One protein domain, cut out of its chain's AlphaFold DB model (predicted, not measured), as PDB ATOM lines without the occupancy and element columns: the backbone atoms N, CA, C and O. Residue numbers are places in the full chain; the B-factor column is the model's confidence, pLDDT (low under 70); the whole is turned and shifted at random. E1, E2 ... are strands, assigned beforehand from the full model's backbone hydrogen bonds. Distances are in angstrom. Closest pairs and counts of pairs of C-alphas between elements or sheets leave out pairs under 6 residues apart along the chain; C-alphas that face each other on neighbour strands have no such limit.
ATOM      1  N   THR A 235     112.036  89.349 106.275       81.88
ATOM      2  CA  THR A 235     110.906  89.138 105.377       81.88
ATOM      3  C   THR A 235     109.559  89.569 105.965       81.88
ATOM      4  O   THR A 235     108.668  89.938 105.200       81.88
ATOM      5  N   ASP A 236     109.424  89.679 107.288       83.56
ATOM      6  CA  ASP A 236     108.219  90.201 107.948       83.56
ATOM      7  C   ASP A 236     108.073  91.723 107.828       83.56
ATOM      8  O   ASP A 236     106.981  92.256 108.006       83.56
ATOM      9  N   TYR A 237     109.147  92.443 107.489       83.25
ATOM     10  CA  TYR A 237     109.141  93.903 107.408       83.25
ATOM     11  C   TYR A 237     109.040  94.418 105.982       83.25
ATOM     12  O   TYR A 237     109.691  93.901 105.074       83.25
ATOM     13  N   ASP A 238     108.310  95.509 105.777       85.50
ATOM     14  CA  ASP A 238     108.352  96.246 104.517       85.50
ATOM     15  C   ASP A 238     109.684  96.986 104.372       85.50
ATOM     16  O   ASP A 238     110.019  97.903 105.130       85.50
ATOM     17  N   TRP A 239     110.482  96.561 103.393       87.56
ATOM     18  CA  TRP A 239     111.789  97.148 103.140       87.56
ATOM     19  C   TRP A 239     111.625  98.541 102.539       87.56
ATOM     20  O   TRP A 239     111.015  98.712 101.487       87.56
ATOM     21  N   LYS A 240     112.216  99.549 103.187       83.44
ATOM     22  CA  LYS A 240     112.171 100.938 102.701       83.44
ATOM     23  C   LYS A 240     112.913 101.137 101.378       83.44
ATOM     24  O   LYS A 240     112.582 102.046 100.626       83.44
ATOM     25  N   ALA A 241     113.928 100.317 101.118       82.00
ATOM     26  CA  ALA A 241     114.681 100.300  99.874       82.00
ATOM     27  C   ALA A 241     115.353  98.934  99.691       82.00
ATOM     28  O   ALA A 241     115.785  98.321 100.667       82.00
ATOM     29  N   ALA A 242     115.478  98.491  98.442       81.94
ATOM     30  CA  ALA A 242     116.279  97.337  98.051       81.94
ATOM     31  C   ALA A 242     116.910  97.617  96.680       81.94
ATOM     32  O   ALA A 242     116.233  98.115  95.780       81.94
ATOM     33  N   GLN A 243     118.197  97.312  96.521       84.25
ATOM     34  CA  GLN A 243     118.899  97.389  95.239       84.25
ATOM     35  C   GLN A 243     119.142  95.978  94.708       84.25
ATOM     36  O   GLN A 243     119.550  95.093  95.455       84.25
ATOM     37  N   TYR A 244     118.881  95.764  93.420       82.19
ATOM     38  CA  TYR A 244     119.014  94.465  92.766       82.19
ATOM     39  C   TYR A 244     119.366  94.650  91.287       82.19
ATOM     40  O   TYR A 244     118.934  95.608  90.651       82.19
ATOM     41  N   ASN A 245     120.132  93.705  90.736       80.12
ATOM     42  CA  ASN A 245     120.627  93.779  89.353       80.12
ATOM     43  C   ASN A 245     119.782  92.989  88.346       80.12
ATOM     44  O   ASN A 245     120.020  93.089  87.146       80.12
ATOM     45  N   TYR A 246     118.837  92.169  88.813       80.69
ATOM     46  CA  TYR A 246     118.067  91.284  87.938       80.69
ATOM     47  C   TYR A 246     116.563  91.364  88.193       80.69
ATOM     48  O   TYR A 246     115.826  91.877  87.358       80.69
ATOM     49  N   THR A 247     116.088  90.904  89.349       81.31
ATOM     50  CA  THR A 247     114.670  90.998  89.712       81.31
ATOM     51  C   THR A 247     114.509  91.291  91.198       81.31
ATOM     52  O   THR A 247     115.456  91.113  91.966       81.31
ATOM     53  N   VAL A 248     113.330  91.793  91.570       85.50
ATOM     54  CA  VAL A 248     113.009  92.221  92.937       85.50
ATOM     55  C   VAL A 248     113.260  91.046  93.890       85.50
ATOM     56  O   VAL A 248     112.763  89.947  93.610       85.50
ATOM     57  N   PRO A 249     114.015  91.237  94.990       87.06
ATOM     58  CA  PRO A 249     114.230  90.162  95.941       87.06
ATOM     59  C   PRO A 249     112.892  89.729  96.537       87.06
ATOM     60  O   PRO A 249     112.004  90.545  96.803       87.06
ATOM     61  N   LYS A 250     112.730  88.417  96.680       89.19
ATOM     62  CA  LYS A 250     111.497  87.804  97.165       89.19
ATOM     63  C   LYS A 250     111.659  87.458  98.637       89.19
ATOM     64  O   LYS A 250     112.760  87.221  99.111       89.19
ATOM     65  N   LYS A 251     110.539  87.433  99.348       89.06
ATOM     66  CA  LYS A 251     110.476  87.084 100.765       89.06
ATOM     67  C   LYS A 251     110.082  85.617 100.909       89.06
ATOM     68  O   LYS A 251     109.091  85.197 100.320       89.06
ATOM     69  N   ASP A 252     110.872  84.875 101.671       89.50
ATOM     70  CA  ASP A 252     110.704  83.472 102.071       89.50
ATOM     71  C   ASP A 252     110.753  82.443 100.930       89.50
ATOM     72  O   ASP A 252     110.475  81.261 101.119       89.50
ATOM     73  N   ILE A 253     111.171  82.872  99.737       88.94
ATOM     74  CA  ILE A 253     111.335  82.023  98.554       88.94
ATOM     75  C   ILE A 253     112.543  82.468  97.737       88.94
ATOM     76  O   ILE A 253     112.908  83.641  97.700       88.94
ATOM     77  N   SER A 254     113.135  81.523  97.012       88.12
ATOM     78  CA  SER A 254     114.190  81.815  96.043       88.12
ATOM     79  C   SER A 254     113.693  82.732  94.924       88.12
ATOM     80  O   SER A 254     112.500  82.801  94.607       88.12
ATOM     81  N   ILE A 255     114.635  83.368  94.228       85.06
ATOM     82  CA  ILE A 255     114.326  84.224  93.080       85.06
ATOM     83  C   ILE A 255     113.554  83.471  91.976       85.06
ATOM     84  O   ILE A 255     112.673  84.038  91.323       85.06
ATOM     85  N   SER A 256     113.797  82.163  91.853       87.06
ATOM     86  CA  SER A 256     113.123  81.240  90.932       87.06
ATOM     87  C   SER A 256     111.738  80.779  91.405       87.06
ATOM     88  O   SER A 256     111.052  80.089  90.661       87.06
ATOM     89  N   GLY A 257     111.301  81.163  92.610       84.69
ATOM     90  CA  GLY A 257     109.988  80.813  93.170       84.69
ATOM     91  C   GLY A 257     109.930  79.479  93.921       84.69
ATOM     92  O   GLY A 257     108.856  79.083  94.356       84.69
ATOM     93  N   ASN A 258     111.065  78.800  94.094       90.88
ATOM     94  CA  ASN A 258     111.182  77.575  94.891       90.88
ATOM     95  C   ASN A 258     111.542  77.882  96.352       90.88
ATOM     96  O   ASN A 258     111.993  78.990  96.649       90.88
ATOM     97  N   ALA A 259     111.433  76.882  97.233       90.12
ATOM     98  CA  ALA A 259     111.942  76.957  98.605       90.12
ATOM     99  C   ALA A 259     113.423  77.373  98.644       90.12
ATOM    100  O   ALA A 259     114.208  77.000  97.766       90.12
ATOM    101  N   LEU A 260     113.801  78.134  99.671       89.12
ATOM    102  CA  LEU A 260     115.188  78.521  99.905       89.12
ATOM    103  C   LEU A 260     115.992  77.288 100.307       89.12
ATOM    104  O   LEU A 260     115.582  76.548 101.199       89.12
ATOM    105  N   ARG A 261     117.122  77.059  99.640       91.44
ATOM    106  CA  ARG A 261     117.982  75.894  99.858       91.44
ATOM    107  C   ARG A 261     119.441  76.323  99.922       91.44
ATOM    108  O   ARG A 261     119.897  77.031  99.028       91.44
ATOM    109  N   LEU A 262     120.155  75.896 100.961       89.12
ATOM    110  CA  LEU A 262     121.604  76.084 101.113       89.12
ATOM    111  C   LEU A 262     122.270  74.737 101.392       89.12
ATOM    112  O   LEU A 262     121.614  73.797 101.836       89.12
ATOM    113  N   ILE A 263     123.568  74.647 101.121       90.50
ATOM    114  CA  ILE A 263     124.372  73.454 101.389       90.50
ATOM    115  C   ILE A 263     125.116  73.659 102.711       90.50
ATOM    116  O   ILE A 263     125.706  74.720 102.920       90.50
ATOM    117  N   ASP A 264     125.055  72.672 103.606       84.88
ATOM    118  CA  ASP A 264     125.799  72.694 104.866       84.88
ATOM    119  C   ASP A 264     127.297  72.379 104.677       84.88
ATOM    120  O   ASP A 264     127.766  72.058 103.584       84.88
ATOM    121  N   GLU A 265     128.073  72.458 105.760       85.12
ATOM    122  CA  GLU A 265     129.517  72.169 105.761       85.12
ATOM    123  C   GLU A 265     129.876  70.734 105.323       85.12
ATOM    124  O   GLU A 265     131.018  70.472 104.950       85.12
ATOM    125  N   ASN A 266     128.899  69.820 105.312       86.38
ATOM    126  CA  ASN A 266     129.051  68.415 104.938       86.38
ATOM    127  C   ASN A 266     128.534  68.117 103.519       86.38
ATOM    128  O   ASN A 266     128.493  66.955 103.106       86.38
ATOM    129  N   GLY A 267     128.133  69.139 102.757       87.69
ATOM    130  CA  GLY A 267     127.648  68.975 101.386       87.69
ATOM    131  C   GLY A 267     126.175  68.567 101.275       87.69
ATOM    132  O   GLY A 267     125.727  68.218 100.181       87.69
ATOM    133  N   LYS A 268     125.402  68.603 102.366       91.38
ATOM    134  CA  LYS A 268     123.981  68.238 102.364       91.38
ATOM    135  C   LYS A 268     123.098  69.458 102.111       91.38
ATOM    136  O   LYS A 268     123.288  70.521 102.696       91.38
ATOM    137  N   GLU A 269     122.087  69.284 101.262       91.12
ATOM    138  CA  GLU A 269     121.085  70.316 100.994       91.12
ATOM    139  C   GLU A 269     120.107  70.467 102.171       91.12
ATOM    140  O   GLU A 269     119.506  69.499 102.646       91.12
ATOM    141  N   MET A 270     119.929  71.710 102.607       87.12
ATOM    142  CA  MET A 270     119.051  72.133 103.690       87.12
ATOM    143  C   MET A 270     118.012  73.102 103.134       87.12
ATOM    144  O   MET A 270     118.369  74.051 102.441       87.12
ATOM    145  N   SER A 271     116.731  72.871 103.426       88.62
ATOM    146  CA  SER A 271     115.641  73.784 103.053       88.62
ATOM    147  C   SER A 271     115.289  74.726 104.203       88.62
ATOM    148  O   SER A 271     115.293  74.317 105.361       88.62
ATOM    149  N   PHE A 272     114.950  75.969 103.867       85.44
ATOM    150  CA  PHE A 272     114.613  77.033 104.806       85.44
ATOM    151  C   PHE A 272     113.233  77.595 104.470       85.44
ATOM    152  O   PHE A 272     112.946  77.915 103.317       85.44
ATOM    153  N   GLU A 273     112.388  77.728 105.489       84.19
ATOM    154  CA  GLU A 273     111.040  78.295 105.352       84.19
ATOM    155  C   GLU A 273     111.048  79.827 105.299       84.19
ATOM    156  O   GLU A 273     110.037  80.434 104.959       84.19
ATOM    157  N   ARG A 274     112.165  80.463 105.681       81.88
ATOM    158  CA  ARG A 274     112.271  81.913 105.861       81.88
ATOM    159  C   ARG A 274     113.619  82.439 105.372       81.88
ATOM    160  O   ARG A 274     114.644  81.800 105.611       81.88
ATOM    161  N   GLY A 275     113.627  83.598 104.710       78.31
ATOM    162  CA  GLY A 275     114.838  84.241 104.162       78.31
ATOM    163  C   GLY A 275     114.570  85.067 102.896       78.31
ATOM    164  O   GLY A 275     113.490  84.980 102.328       78.31
ATOM    165  N   GLY A 276     115.512  85.897 102.449       72.25
ATOM    166  CA  GLY A 276     115.327  86.785 101.290       72.25
ATOM    167  C   GLY A 276     116.613  87.064 100.536       72.25
ATOM    168  O   GLY A 276     117.687  86.783 101.112       72.25
TER     169      GLY A 276
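What this domain is: This is residues 235 to 276 of the 276 residues of the protein "NPCBM domain-containing protein" of Clostridium paraputrificum (UniProt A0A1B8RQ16). With little regular structure, this is a small hairpin of two strands, E1 then E2, at one end of a long unnamed stretch, residues 235 to 259, whose residues 238 to 245 stick out at the other end. The printed part has 42 residues with no named helix; the class is all strand, yet the named elements hold only 8 residues. The whole is loose, radius of gyration of the C-alphas 12.1 A, and elongated, spanning 36 by 22 by 18 A.

Where its parts are: Find C-alpha 260 at (115.188, 78.521, 99.905); from there E1, residues 260 to 263, runs 10.6 A. E2, residues 269 to 272, runs 10.1 A and ends at C-alpha 272, (114.613, 77.033, 104.806).

How they stand to each other: Look across the hairpin: E1 and E2 are antiparallel at 147 degrees, joined by a tight link. C-alphas 261 and 271 face each other at 4.5 A. N 270 and O 262, 2.8 A apart, are within hydrogen-bond range.

The domain as a whole: The C-alphas farthest apart are those of Lys 240 and Asn 266, 36.7 A. The printed part has no cut, and no printed residue is under 70 in pLDDT.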